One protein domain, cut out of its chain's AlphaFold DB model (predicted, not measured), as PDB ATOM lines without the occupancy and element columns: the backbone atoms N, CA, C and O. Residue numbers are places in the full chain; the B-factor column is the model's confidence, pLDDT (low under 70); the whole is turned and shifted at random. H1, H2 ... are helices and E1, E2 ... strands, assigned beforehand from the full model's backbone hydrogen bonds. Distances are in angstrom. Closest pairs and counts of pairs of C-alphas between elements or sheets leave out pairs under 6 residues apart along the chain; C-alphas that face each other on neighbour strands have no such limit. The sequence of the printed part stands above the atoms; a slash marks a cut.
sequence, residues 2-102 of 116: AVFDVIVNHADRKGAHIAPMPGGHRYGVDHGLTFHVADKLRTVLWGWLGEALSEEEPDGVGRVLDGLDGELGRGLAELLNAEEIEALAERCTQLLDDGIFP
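Overview. This is residues 2 to 102 of the 116 residues of the protein "Phosphatidylinositol kinase" of Micrococcus luteus (UniProt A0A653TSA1). A small strand hairpin, E1 and E2, sits at one side of a helical body: H2 and H4 lie side by side, H3 is at one end, and short H1 packs on H4 near the middle. Of 101 printed residues, 48, under half, are in named elements, in the order H1 E1 E2 H2 H3 H4: mostly helix, strands antiparallel. It is compact, radius of gyration of the C-alphas 13.5 A, spanning 34 by 28 by 27 A.

Along the chain. E1 is residues 18 to 20, 6.3 A; E2 26 to 28, 6.4 A. H1, residues 2 to 7, 8.9 A, begins at C-alpha (18.246, -2.290, 20.671). H2 is 56 to 67, 16.7 A; H3 71 to 77, 10.0 A; H4 82 to 98, 24.2 A, ending at C-alpha (20.775, -6.859, 34.709).

Arrangement. In the hairpin E1 and E2, N 19 and O 27 are within hydrogen-bond range, 2.9 A. E2 and H4 are apart. H4, the hub, touches H2 with residues 89 to 96 alone, at a shallow tilt of 31 degrees, opposite ways; closest C-alphas, Leu 65 and Ala 89, 5.9 A. With residues 88 to 95 alone it touches H1; closest C-alphas, Ile 7 and Arg 91, 5.4 A. Every O i to N i+4 pair is within range in H1, H2, H3 and H4.

Size, cuts and confidence. The printed part has no cut; E2 to H2 is a long link. No printed residue is under 70 in pLDDT.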
ATOM      1  N   ALA A   2      17.055  -2.109  19.831       97.00
ATOM      2  CA  ALA A   2      18.246  -2.290  20.671       97.00
ATOM      3  C   ALA A   2      18.228  -3.609  21.471       97.00
ATOM      4  O   ALA A   2      19.167  -4.385  21.362       97.00
ATOM      5  N   VAL A   3      17.121  -3.925  22.160       98.12
ATOM      6  CA  VAL A   3      16.952  -5.214  22.867       98.12
ATOM      7  C   VAL A   3      17.150  -6.412  21.942       98.12
ATOM      8  O   VAL A   3      17.871  -7.344  22.281       98.12
ATOM      9  N   PHE A   4      16.547  -6.366  20.750       97.94
ATOM     10  CA  PHE A   4      16.712  -7.422  19.754       97.94
ATOM     11  C   PHE A   4      18.187  -7.594  19.381       97.94
ATOM     12  O   PHE A   4      18.690  -8.707  19.457       97.94
ATOM     13  N   ASP A   5      18.886  -6.504  19.050       98.19
ATOM     14  CA  ASP A   5      20.306  -6.548  18.694       98.19
ATOM     15  C   ASP A   5      21.166  -7.159  19.809       98.19
ATOM     16  O   ASP A   5      22.071  -7.930  19.502       98.19
ATOM     17  N   VAL A   6      20.869  -6.854  21.077       98.38
ATOM     18  CA  VAL A   6      21.571  -7.428  22.235       98.38
ATOM     19  C   VAL A   6      21.389  -8.944  22.285       98.38
ATOM     20  O   VAL A   6      22.377  -9.676  22.263       98.38
ATOM     21  N   ILE A   7      20.146  -9.437  22.296       98.56
ATOM     22  CA  ILE A   7      19.892 -10.873  22.491       98.56
ATOM     23  C   ILE A   7      20.356 -11.709  21.293       98.56
ATOM     24  O   ILE A   7      20.906 -12.795  21.474       98.56
ATOM     25  N   VAL A   8      20.234 -11.185  20.066       98.44
ATOM     26  CA  VAL A   8      20.733 -11.874  18.864       98.44
ATOM     27  C   VAL A   8      22.208 -11.597  18.585       98.44
ATOM     28  O   VAL A   8      22.717 -12.074  17.575       98.44
ATOM     29  N   ASN A   9      22.905 -10.836  19.437       98.19
ATOM     30  CA  ASN A   9      24.316 -10.493  19.262       98.19
ATOM     31  C   ASN A   9      24.610  -9.887  17.872       98.19
ATOM     32  O   ASN A   9      25.472 -10.353  17.123       98.19
ATOM     33  N   HIS A  10      23.827  -8.879  17.484       98.06
ATOM     34  CA  HIS A  10      23.880  -8.315  16.142       98.06
ATOM     35  C   HIS A  10      25.195  -7.575  15.897       98.06
ATOM     36  O   HIS A  10      25.466  -6.527  16.484       98.06
ATOM     37  N   ALA A  11      25.997  -8.082  14.969       97.31
ATOM     38  CA  ALA A  11      27.349  -7.600  14.737       97.31
ATOM     39  C   ALA A  11      27.464  -6.535  13.643       97.31
ATOM     40  O   ALA A  11      28.584  -6.151  13.300       97.31
ATOM     41  N   ASP A  12      26.356  -6.077  13.057       97.19
ATOM     42  CA  ASP A  12      26.388  -5.084  11.975       97.19
ATOM     43  C   ASP A  12      25.162  -4.155  11.919       97.19
ATOM     44  O   ASP A  12      24.621  -3.883  10.849       97.19
ATOM     45  N   ARG A  13      24.631  -3.693  13.063       97.31
ATOM     46  CA  ARG A  13      23.420  -2.854  13.021       97.31
ATOM     47  C   ARG A  13      23.778  -1.439  12.588       97.31
ATOM     48  O   ARG A  13      24.316  -0.663  13.378       97.31
ATOM     49  N   LYS A  14      23.377  -1.088  11.372       97.00
ATOM     50  CA  LYS A  14      23.491   0.258  10.797       97.00
ATOM     51  C   LYS A  14      22.172   1.013  10.892       97.00
ATOM     52  O   LYS A  14      21.108   0.406  11.022       97.00
ATOM     53  N   GLY A  15      22.228   2.339  10.776       95.44
ATOM     54  CA  GLY A  15      21.028   3.180  10.799       95.44
ATOM     55  C   GLY A  15      20.060   2.845   9.660       95.44
ATOM     56  O   GLY A  15      18.861   2.723   9.895       95.44
ATOM     57  N   ALA A  16      20.578   2.591   8.453       94.62
ATOM     58  CA  ALA A  16      19.762   2.209   7.298       94.62
ATOM     59  C   ALA A  16      19.104   0.824   7.418       94.62
ATOM     60  O   ALA A  16      18.210   0.507   6.638       94.62
ATOM     61  N   HIS A  17      19.496   0.004   8.400       96.62
ATOM     62  CA  HIS A  17      18.859  -1.293   8.635       96.62
ATOM     63  C   HIS A  17      17.550  -1.169   9.433       96.62
ATOM     64  O   HIS A  17      16.899  -2.178   9.701       96.62
ATOM     65  N   ILE A  18      17.169   0.046   9.847       96.25
ATOM     66  CA  ILE A  18      15.956   0.317  10.617       96.25
ATOM     67  C   ILE A  18      15.039   1.201   9.774       96.25
ATOM     68  O   ILE A  18      15.304   2.384   9.581       96.25
ATOM     69  N   ALA A  19      13.930   0.632   9.308       95.56
ATOM     70  CA  ALA A  19      12.915   1.355   8.552       95.56
ATOM     71  C   ALA A  19      11.733   1.716   9.473       95.56
ATOM     72  O   ALA A  19      10.942   0.832   9.826       95.56
ATOM     73  N   PRO A  20      11.598   2.985   9.906       95.38
ATOM     74  CA  PRO A  20      10.469   3.419  10.718       95.38
ATOM     75  C   PRO A  20       9.192   3.518   9.875       95.38
ATOM     76  O   PRO A  20       9.208   4.020   8.753       95.38
ATOM     77  N   MET A  21       8.072   3.085  10.449       96.12
ATOM     78  CA  MET A  21       6.753   3.119   9.824       96.12
ATOM     79  C   MET A  21       5.827   4.108  10.541       96.12
ATOM     80  O   MET A  21       5.978   4.341  11.748       96.12
ATOM     81  N   PRO A  22       4.814   4.655   9.843       96.44
ATOM     82  CA  PRO A  22       3.709   5.339  10.504       96.44
ATOM     83  C   PRO A  22       3.096   4.452  11.600       96.44
ATOM     84  O   PRO A  22       2.949   3.245  11.416       96.44
ATOM     85  N   GLY A  23       2.752   5.040  12.748       93.31
ATOM     86  CA  GLY A  23       2.211   4.295  13.893       93.31
ATOM     87  C   GLY A  23       3.261   3.660  14.815       93.31
ATOM     88  O   GLY A  23       2.893   2.940  15.734       93.31
ATOM     89  N   GLY A  24       4.556   3.927  14.606       91.38
ATOM     90  CA  GLY A  24       5.619   3.582  15.562       91.38
ATOM     91  C   GLY A  24       6.242   2.195  15.386       91.38
ATOM     92  O   GLY A  24       7.262   1.907  16.018       91.38
ATOM     93  N   HIS A  25       5.697   1.359  14.496       93.56
ATOM     94  CA  HIS A  25       6.351   0.112  14.097       93.56
ATOM     95  C   HIS A  25       7.670   0.397  13.364       93.56
ATOM     96  O   HIS A  25       7.840   1.432  12.718       93.56
ATOM     97  N   ARG A  26       8.621  -0.532  13.462       95.00
ATOM     98  CA  ARG A  26       9.930  -0.448  12.811       95.00
ATOM     99  C   ARG A  26      10.271  -1.811  12.235       95.00
ATOM    100  O   ARG A  26      10.268  -2.787  12.980       95.00
ATOM    101  N   TYR A  27      10.624  -1.855  10.958       96.31
ATOM    102  CA  TYR A  27      11.229  -3.046  10.375       96.31
ATOM    103  C   TYR A  27      12.738  -3.014  10.603       96.31
ATOM    104  O   TYR A  27      13.385  -1.997  10.356       96.31
ATOM    105  N   GLY A  28      13.284  -4.132  11.072       96.06
ATOM    106  CA  GLY A  28      14.717  -4.392  11.063       96.06
ATOM    107  C   GLY A  28      15.056  -5.289   9.880       96.06
ATOM    108  O   GLY A  28      14.435  -6.341   9.731       96.06
ATOM    109  N   VAL A  29      16.030  -4.899   9.069       95.56
ATOM    110  CA  VAL A  29      16.545  -5.708   7.956       95.56
ATOM    111  C   VAL A  29      18.004  -6.092   8.189       95.56
ATOM    112  O   VAL A  29      18.650  -5.565   9.095       95.56
ATOM    113  N   ASP A  30      18.498  -7.006   7.355       96.06
ATOM    114  CA  ASP A  30      19.895  -7.450   7.325       96.06
ATOM    115  C   ASP A  30      20.405  -7.975   8.677       96.06
ATOM    116  O   ASP A  30      21.202  -7.338   9.362       96.06
ATOM    117  N   HIS A  31      19.900  -9.152   9.062       96.88
ATOM    118  CA  HIS A  31      20.274  -9.861  10.295       96.88
ATOM    119  C   HIS A  31      21.267 -11.001  10.034       96.88
ATOM    120  O   HIS A  31      21.366 -11.930  10.831       96.88
ATOM    121  N   GLY A  32      21.991 -10.974   8.910       96.69
ATOM    122  CA  GLY A  32      22.887 -12.068   8.512       96.69
ATOM    123  C   GLY A  32      24.105 -12.254   9.425       96.69
ATOM    124  O   GLY A  32      24.741 -13.300   9.391       96.69
ATOM    125  N   LEU A  33      24.427 -11.251  10.248       97.25
ATOM    126  CA  LEU A  33      25.533 -11.270  11.208       97.25
ATOM    127  C   LEU A  33      24.997 -11.273  12.645       97.25
ATOM    128  O   LEU A  33      25.183 -10.313  13.394       97.25
ATOM    129  N   THR A  34      24.294 -12.348  12.998       98.44
ATOM    130  CA  THR A  34      23.659 -12.572  14.307       98.44
ATOM    131  C   THR A  34      23.982 -13.969  14.846       98.44
ATOM    132  O   THR A  34      24.592 -14.783  14.157       98.44
ATOM    133  N   PHE A  35      23.612 -14.223  16.101       98.50
ATOM    134  CA  PHE A  35      23.672 -15.496  16.831       98.50
ATOM    135  C   PHE A  35      25.051 -16.085  17.117       98.50
ATOM    136  O   PHE A  35      25.128 -17.089  17.818       98.50
ATOM    137  N   HIS A  36      26.135 -15.436  16.690       98.12
ATOM    138  CA  HIS A  36      27.486 -15.881  17.021       98.12
ATOM    139  C   HIS A  36      27.646 -16.105  18.540       98.12
ATOM    140  O   HIS A  36      27.193 -15.289  19.345       98.12
ATOM    141  N   VAL A  37      28.311 -17.200  18.924       98.31
ATOM    142  CA  VAL A  37      28.486 -17.608  20.332       98.31
ATOM    143  C   VAL A  37      29.278 -16.560  21.118       98.31
ATOM    144  O   VAL A  37      28.815 -16.051  22.133       98.31
ATOM    145  N   ALA A  38      30.457 -16.172  20.619       96.44
ATOM    146  CA  ALA A  38      31.232 -15.083  21.220       96.44
ATOM    147  C   ALA A  38      30.539 -13.729  21.028       96.44
ATOM    148  O   ALA A  38      29.961 -13.497  19.967       96.44
ATOM    149  N   ASP A  39      30.702 -12.812  21.983       95.88
ATOM    150  CA  ASP A  39      30.223 -11.431  21.875       95.88
ATOM    151  C   ASP A  39      30.816 -10.733  20.637       95.88
ATOM    152  O   ASP A  39      32.037 -10.655  20.440       95.88
ATOM    153  N   LYS A  40      29.916 -10.270  19.770       96.94
ATOM    154  CA  LYS A  40      30.197  -9.541  18.534       96.94
ATOM    155  C   LYS A  40      29.293  -8.319  18.397       96.94
ATOM    156  O   LYS A  40      29.225  -7.778  17.295       96.94
ATOM    157  N   LEU A  41      28.609  -7.887  19.458       97.69
ATOM    158  CA  LEU A  41      27.579  -6.859  19.374       97.69
ATOM    159  C   LEU A  41      28.187  -5.555  18.854       97.69
ATOM    160  O   LEU A  41      29.043  -4.935  19.490       97.69
ATOM    161  N   ARG A  42      27.726  -5.132  17.676       97.56
ATOM    162  CA  ARG A  42      28.089  -3.851  17.073       97.56
ATOM    163  C   ARG A  42      26.856  -3.203  16.484       97.56
ATOM    164  O   ARG A  42      26.282  -3.682  15.502       97.56
ATOM    165  N   THR A  43      26.466  -2.081  17.068       97.44
ATOM    166  CA  THR A  43      25.233  -1.386  16.712       97.44
ATOM    167  C   THR A  43      25.417   0.121  16.714       97.44
ATOM    168  O   THR A  43      26.284   0.651  17.392       97.44
ATOM    169  N   VAL A  44      24.618   0.848  15.937       97.12
ATOM    170  CA  VAL A  44      24.508   2.310  16.078       97.12
ATOM    171  C   VAL A  44      23.599   2.716  17.245       97.12
ATOM    172  O   VAL A  44      23.512   3.894  17.578       97.12
ATOM    173  N   LEU A  45      22.924   1.756  17.883       96.69
ATOM    174  CA  LEU A  45      21.950   1.983  18.950       96.69
ATOM    175  C   LEU A  45      22.586   2.062  20.350       96.69
ATOM    176  O   LEU A  45      21.993   1.624  21.326       96.69
ATOM    177  N   TRP A  46      23.778   2.645  20.483       96.81
ATOM    178  CA  TRP A  46      24.420   2.828  21.797       96.81
ATOM    179  C   TRP A  46      23.850   3.987  22.621       96.81
ATOM    180  O   TRP A  46      24.281   4.199  23.749       96.81
ATOM    181  N   GLY A  47      22.881   4.736  22.084       96.56
ATOM    182  CA  GLY A  47      22.248   5.855  22.789       96.56
ATOM    183  C   GLY A  47      21.529   5.466  24.084       96.56
ATOM    184  O   GLY A  47      21.339   6.335  24.920       96.56
ATOM    185  N   TRP A  48      21.187   4.184  24.255       96.69
ATOM    186  CA  TRP A  48      20.498   3.646  25.435       96.69
ATOM    187  C   TRP A  48      21.438   3.009  26.464       96.69
ATOM    188  O   TRP A  48      20.968   2.402  27.415       96.69
ATOM    189  N   LEU A  49      22.759   3.082  26.274       96.75
ATOM    190  CA  LEU A  49      23.734   2.425  27.149       96.75
ATOM    191  C   LEU A  49      23.477   2.739  28.631       96.75
ATOM    192  O   LEU A  49      23.457   3.902  29.029       96.75
ATOM    193  N   GLY A  50      23.331   1.691  29.446       97.69
ATOM    194  CA  GLY A  50      23.097   1.800  30.886       97.69
ATOM    195  C   GLY A  50      21.711   2.312  31.289       97.69
ATOM    196  O   GLY A  50      21.448   2.422  32.486       97.69
ATOM    197  N   GLU A  51      20.825   2.622  30.338       98.31
ATOM    198  CA  GLU A  51      19.429   2.933  30.647       98.31
ATOM    199  C   GLU A  51      18.692   1.668  31.106       98.31
ATOM    200  O   GLU A  51      18.984   0.560  30.650       98.31
ATOM    201  N   ALA A  52      17.729   1.846  32.013       98.31
ATOM    202  CA  ALA A  52      16.848   0.769  32.443       98.31
ATOM    203  C   ALA A  52      15.941   0.318  31.296       98.31
ATOM    204  O   ALA A  52      15.448   1.144  30.522       98.31
ATOM    205  N   LEU A  53      15.694  -0.989  31.230       98.19
ATOM    206  CA  LEU A  53      14.691  -1.539  30.331       98.19
ATOM    207  C   LEU A  53      13.298  -1.048  30.753       98.19
ATOM    208  O   LEU A  53      12.967  -0.975  31.938       98.19
ATOM    209  N   SER A  54      12.476  -0.706  29.769       96.81
ATOM    210  CA  SER A  54      11.053  -0.418  29.959       96.81
ATOM    211  C   SER A  54      10.275  -1.689  30.296       96.81
ATOM    212  O   SER A  54      10.727  -2.783  29.991       96.81
ATOM    213  N   GLU A  55       9.076  -1.565  30.868       92.88
ATOM    214  CA  GLU A  55       8.271  -2.723  31.302       92.88
ATOM    215  C   GLU A  55       7.993  -3.736  30.171       92.88
ATOM    216  O   GLU A  55       7.973  -4.939  30.406       92.88
ATOM    217  N   GLU A  56       7.854  -3.273  28.924       95.81
ATOM    218  CA  GLU A  56       7.570  -4.138  27.767       95.81
ATOM    219  C   GLU A  56       8.789  -4.944  27.279       95.81
ATOM    220  O   GLU A  56       8.642  -5.940  26.560       95.81
ATOM    221  N   GLU A  57      10.005  -4.505  27.612       98.00
ATOM    222  CA  GLU A  57      11.243  -5.084  27.087       98.00
ATOM    223  C   GLU A  57      11.595  -6.426  27.750       98.00
ATOM    224  O   GLU A  57      11.776  -7.396  27.003       98.00
ATOM    225  N   PRO A  58      11.605  -6.559  29.093       98.31
ATOM    226  CA  PRO A  58      11.734  -7.842  29.775       98.31
ATOM    227  C   PRO A  58      10.642  -8.832  29.372       98.31
ATOM    228  O   PRO A  58      10.951  -9.989  29.102       98.31
ATOM    229  N   ASP A  59       9.391  -8.384  29.221       97.88
ATOM    230  CA  ASP A  59       8.291  -9.236  28.750       97.88
ATOM    231  C   ASP A  59       8.589  -9.835  27.366       97.88
ATOM    232  O   ASP A  59       8.285 -10.997  27.087       97.88
ATOM    233  N   GLY A  60       9.177  -9.042  26.467       97.88
ATOM    234  CA  GLY A  60       9.612  -9.503  25.151       97.88
ATOM    235  C   GLY A  60      10.732 -10.534  25.214       97.88
ATOM    236  O   GLY A  60      10.654 -11.555  24.530       97.88
ATOM    237  N   VAL A  61      11.751 -10.279  26.036       98.62
ATOM    238  CA  VAL A  61      12.898 -11.179  26.220       98.62
ATOM    239  C   VAL A  61      12.467 -12.490  26.884       98.62
ATOM    240  O   VAL A  61      12.853 -13.558  26.413       98.62
ATOM    241  N   GLY A  62      11.596 -12.429  27.893       98.31
ATOM    242  CA  GLY A  62      11.029 -13.601  28.562       98.31
ATOM    243  C   GLY A  62      10.272 -14.511  27.595       98.31
ATOM    244  O   GLY A  62      10.525 -15.710  27.560       98.31
ATOM    245  N   ARG A  63       9.444 -13.947  26.701       98.19
ATOM    246  CA  ARG A  63       8.767 -14.740  25.655       98.19
ATOM    247  C   ARG A  63       9.735 -15.449  24.708       98.19
ATOM    248  O   ARG A  63       9.410 -16.530  24.220       98.19
ATOM    249  N   VAL A  64      10.881 -14.836  24.397       98.44
ATOM    250  CA  VAL A  64      11.919 -15.495  23.590       98.44
ATOM    251  C   VAL A  64      12.507 -16.656  24.377       98.44
ATOM    252  O   VAL A  64      12.533 -17.760  23.844       98.44
ATOM    253  N   LEU A  65      12.917 -16.417  25.625       98.06
ATOM    254  CA  LEU A  65      13.527 -17.418  26.500       98.06
ATOM    255  C   LEU A  65      12.608 -18.631  26.708       98.06
ATOM    256  O   LEU A  65      13.012 -19.747  26.399       98.06
ATOM    257  N   ASP A  66      11.350 -18.405  27.094       98.00
ATOM    258  CA  ASP A  66      10.337 -19.460  27.248       98.00
ATOM    259  C   ASP A  66      10.085 -20.213  25.930       98.00
ATOM    260  O   ASP A  66       9.815 -21.416  25.903       98.00
ATOM    261  N   GLY A  67      10.174 -19.505  24.800       98.44
ATOM    262  CA  GLY A  67       9.997 -20.076  23.471       98.44
ATOM    263  C   GLY A  67      11.113 -21.038  23.052       98.44
ATOM    264  O   GLY A  67      10.867 -21.895  22.193       98.44
ATOM    265  N   LEU A  68      12.314 -20.939  23.635       98.25
ATOM    266  CA  LEU A  68      13.454 -21.796  23.281       98.25
ATOM    267  C   LEU A  68      13.234 -23.268  23.661       98.25
ATOM    268  O   LEU A  68      13.746 -24.145  22.973       98.25
ATOM    269  N   ASP A  69      12.386 -23.565  24.646       95.69
ATOM    270  CA  ASP A  69      11.965 -24.942  24.954       95.69
ATOM    271  C   ASP A  69      10.792 -25.425  24.065       95.69
ATOM    272  O   ASP A  69      10.360 -26.586  24.103       95.69
ATOM    273  N   GLY A  70      10.243 -24.520  23.251       97.31
ATOM    274  CA  GLY A  70       9.018 -24.688  22.480       97.31
ATOM    275  C   GLY A  70       9.218 -24.788  20.965       97.31
ATOM    276  O   GLY A  70      10.141 -25.418  20.450       97.31
ATOM    277  N   GLU A  71       8.257 -24.240  20.221       97.62
ATOM    278  CA  GLU A  71       8.273 -24.220  18.751       97.62
ATOM    279  C   GLU A  71       9.421 -23.364  18.204       97.62
ATOM    280  O   GLU A  71      10.086 -23.776  17.255       97.62
ATOM    281  N   LEU A  72       9.703 -22.224  18.846       98.25
ATOM    282  CA  LEU A  72      10.795 -21.336  18.451       98.25
ATOM    283  C   LEU A  72      12.143 -22.060  18.517       98.25
ATOM    284  O   LEU A  72      12.874 -22.042  17.533       98.25
ATOM    285  N   GLY A  73      12.456 -22.728  19.630       98.38
ATOM    286  CA  GLY A  73      13.713 -23.470  19.757       98.38
ATOM    287  C   GLY A  73      13.872 -24.574  18.717       98.38
ATOM    288  O   GLY A  73      14.940 -24.710  18.128       98.38
ATOM    289  N   ARG A  74      12.793 -25.314  18.416       98.25
ATOM    290  CA  ARG A  74      12.811 -26.326  17.345       98.25
ATOM    291  C   ARG A  74      13.095 -25.706  15.980       98.25
ATOM    292  O   ARG A  74      13.937 -26.229  15.263       98.25
ATOM    293  N   GLY A  75      12.443 -24.592  15.648       98.56
ATOM    294  CA  GLY A  75      12.688 -23.884  14.389       98.56
ATOM    295  C   GLY A  75      14.105 -23.309  14.299       98.56
ATOM    296  O   GLY A  75      14.742 -23.401  13.255       98.56
ATOM    297  N   LEU A  76      14.635 -22.763  15.397       98.25
ATOM    298  CA  LEU A  76      16.015 -22.277  15.447       98.25
ATOM    299  C   LEU A  76      17.030 -23.414  15.316       98.25
ATOM    300  O   LEU A  76      18.029 -23.229  14.631       98.25
ATOM    301  N   ALA A  77      16.770 -24.591  15.886       98.38
ATOM    302  CA  ALA A  77      17.652 -25.757  15.783       98.38
ATOM    303  C   ALA A  77      17.773 -26.326  14.356       98.38
ATOM    304  O   ALA A  77      18.677 -27.114  14.083       98.38
ATOM    305  N   GLU A  78      16.892 -25.931  13.431       98.38
ATOM    306  CA  GLU A  78      17.036 -26.236  12.000       98.38
ATOM    307  C   GLU A  78      18.033 -25.302  11.288       98.38
ATOM    308  O   GLU A  78      18.495 -25.618  10.191       98.38
ATOM    309  N   LEU A  79      18.366 -24.155  11.893       98.19
ATOM    310  CA  LEU A  79      19.150 -23.073  11.282       98.19
ATOM    311  C   LEU A  79      20.454 -22.763  12.030       98.19
ATOM    312  O   LEU A  79      21.413 -22.303  11.412       98.19
ATOM    313  N   LEU A  80      20.470 -22.992  13.341       98.25
ATOM    314  CA  LEU A  80      21.544 -22.673  14.274       98.25
ATOM    315  C   LEU A  80      22.038 -23.942  14.961       98.25
ATOM    316  O   LEU A  80      21.302 -24.918  15.124       98.25
ATOM    317  N   ASN A  81      23.291 -23.920  15.400       98.19
ATOM    318  CA  ASN A  81      23.823 -24.991  16.227       98.19
ATOM    319  C   ASN A  81      23.391 -24.836  17.702       98.19
ATOM    320  O   ASN A  81      22.877 -23.799  18.124       98.19
ATOM    321  N   ALA A  82      23.598 -25.890  18.494       98.25
ATOM    322  CA  ALA A  82      23.191 -25.907  19.898       98.25
ATOM    323  C   ALA A  82      23.890 -24.824  20.741       98.25
ATOM    324  O   ALA A  82      23.241 -24.210  21.582       98.25
ATOM    325  N   GLU A  83      25.173 -24.551  20.482       98.62
ATOM    326  CA  GLU A  83      25.956 -23.540  21.209       98.62
ATOM    327  C   GLU A  83      25.431 -22.118  20.932       98.62
ATOM    328  O   GLU A  83      25.406 -21.271  21.820       98.62
ATOM    329  N   GLU A  84      24.970 -21.838  19.711       98.69
ATOM    330  CA  GLU A  84      24.371 -20.548  19.337       98.69
ATOM    331  C   GLU A  84      23.024 -20.313  20.035       98.69
ATOM    332  O   GLU A  84      22.726 -19.187  20.449       98.69
ATOM    333  N   ILE A  85      22.221 -21.371  20.190       98.69
ATOM    334  CA  ILE A  85      20.938 -21.331  20.907       98.69
ATOM    335  C   ILE A  85      21.165 -21.175  22.413       98.69
ATOM    336  O   ILE A  85      20.498 -20.358  23.046       98.69
ATOM    337  N   GLU A  86      22.127 -21.905  22.978       98.69
ATOM    338  CA  GLU A  86      22.533 -21.758  24.379       98.69
ATOM    339  C   GLU A  86      23.012 -20.328  24.654       98.69
ATOM    340  O   GLU A  86      22.492 -19.666  25.548       98.69
ATOM    341  N   ALA A  87      23.882 -19.781  23.803       98.69
ATOM    342  CA  ALA A  87      24.362 -18.409  23.944       98.69
ATOM    343  C   ALA A  87      23.238 -17.360  23.804       98.69
ATOM    344  O   ALA A  87      23.297 -16.293  24.417       98.69
ATOM    345  N   LEU A  88      22.202 -17.622  22.995       98.81
ATOM    346  CA  LEU A  88      20.998 -16.784  22.947       98.81
ATOM    347  C   LEU A  88      20.242 -16.823  24.284       98.81
ATOM    348  O   LEU A  88      19.874 -15.764  24.790       98.81
ATOM    349  N   ALA A  89      20.038 -18.010  24.860       98.75
ATOM    350  CA  ALA A  89      19.382 -18.170  26.158       98.75
ATOM    351  C   ALA A  89      20.162 -17.468  27.282       98.75
ATOM    352  O   ALA A  89      19.569 -16.751  28.093       98.75
ATOM    353  N   GLU A  90      21.490 -17.606  27.291       98.69
ATOM    354  CA  GLU A  90      22.381 -16.923  28.234       98.69
ATOM    355  C   GLU A  90      22.258 -15.402  28.119       98.69
ATOM    356  O   GLU A  90      22.060 -14.725  29.126       98.69
ATOM    357  N   ARG A  91      22.295 -14.847  26.899       98.69
ATOM    358  CA  ARG A  91      22.129 -13.399  26.683       98.69
ATOM    359  C   ARG A  91      20.753 -12.896  27.110       98.69
ATOM    360  O   ARG A  91      20.667 -11.817  27.689       98.69
ATOM    361  N   CYS A  92      19.689 -13.650  26.833       98.75
ATOM    362  CA  CYS A  92      18.346 -13.318  27.310       98.75
ATOM    363  C   CYS A  92      18.299 -13.283  28.843       98.75
ATOM    364  O   CYS A  92      17.814 -12.309  29.410       98.75
ATOM    365  N   THR A  93      18.836 -14.313  29.500       98.69
ATOM    366  CA  THR A  93      18.871 -14.419  30.966       98.69
ATOM    367  C   THR A  93      19.665 -13.267  31.578       98.69
ATOM    368  O   THR A  93      19.149 -12.558  32.432       98.69
ATOM    369  N   GLN A  94      20.869 -13.002  31.064       98.50
ATOM    370  CA  GLN A  94      21.718 -11.908  31.538       98.50
ATOM    371  C   GLN A  94      21.036 -10.541  31.385       98.50
ATOM    372  O   GLN A  94      21.079  -9.724  32.299       98.50
ATOM    373  N   LEU A  95      20.371 -10.289  30.250       98.62
ATOM    374  CA  LEU A  95      19.671  -9.025  30.021       98.62
ATOM    375  C   LEU A  95      18.486  -8.833  30.985       98.62
ATOM    376  O   LEU A  95      18.224  -7.707  31.411       98.62
ATOM    377  N   LEU A  96      17.777  -9.913  31.324       98.56
ATOM    378  CA  LEU A  96      16.698  -9.891  32.315       98.56
ATOM    379  C   LEU A  96      17.227  -9.647  33.732       98.56
ATOM    380  O   LEU A  96      16.640  -8.848  34.459       98.56
ATOM    381  N   ASP A  97      18.329 -10.304  34.098       98.44
ATOM    382  CA  ASP A  97      18.953 -10.172  35.417       98.44
ATOM    383  C   ASP A  97      19.523  -8.765  35.641       98.44
ATOM    384  O   ASP A  97      19.332  -8.177  36.708       98.44
ATOM    385  N   ASP A  98      20.191  -8.200  34.629       98.06
ATOM    386  CA  ASP A  98      20.775  -6.859  34.709       98.06
ATOM    387  C   ASP A  98      19.708  -5.758  34.647       98.06
ATOM    388  O   ASP A  98      19.846  -4.714  35.290       98.06
ATOM    389  N   GLY A  99      18.653  -5.956  33.848       98.25
ATOM    390  CA  GLY A  99      17.552  -5.000  33.697       98.25
ATOM    391  C   GLY A  99      17.949  -3.664  33.054       98.25
ATOM    392  O   GLY A  99      17.178  -2.701  33.104       98.25
ATOM    393  N   ILE A 100      19.137  -3.586  32.451       98.56
ATOM    394  CA  ILE A 100      19.682  -2.392  31.796       98.56
ATOM    395  C   ILE A 100      20.312  -2.742  30.446       98.56
ATOM    396  O   ILE A 100      20.733  -3.875  30.211       98.56
ATOM    397  N   PHE A 101      20.442  -1.760  29.556       98.44
ATOM    398  CA  PHE A 101      21.181  -1.953  28.308       98.44
ATOM    399  C   PHE A 101      22.693  -2.106  28.558       98.44
ATOM    400  O   PHE A 101      23.291  -1.251  29.224       98.44
ATOM    401  N   PRO A 102      23.343  -3.131  27.977       97.62
ATOM    402  CA  PRO A 102      24.749  -3.416  28.230       97.62
ATOM    403  C   PRO A 102      25.681  -2.393  27.571       97.62
ATOM    404  O   PRO A 102      25.353  -1.753  26.568       97.62
TER     405      PRO A 102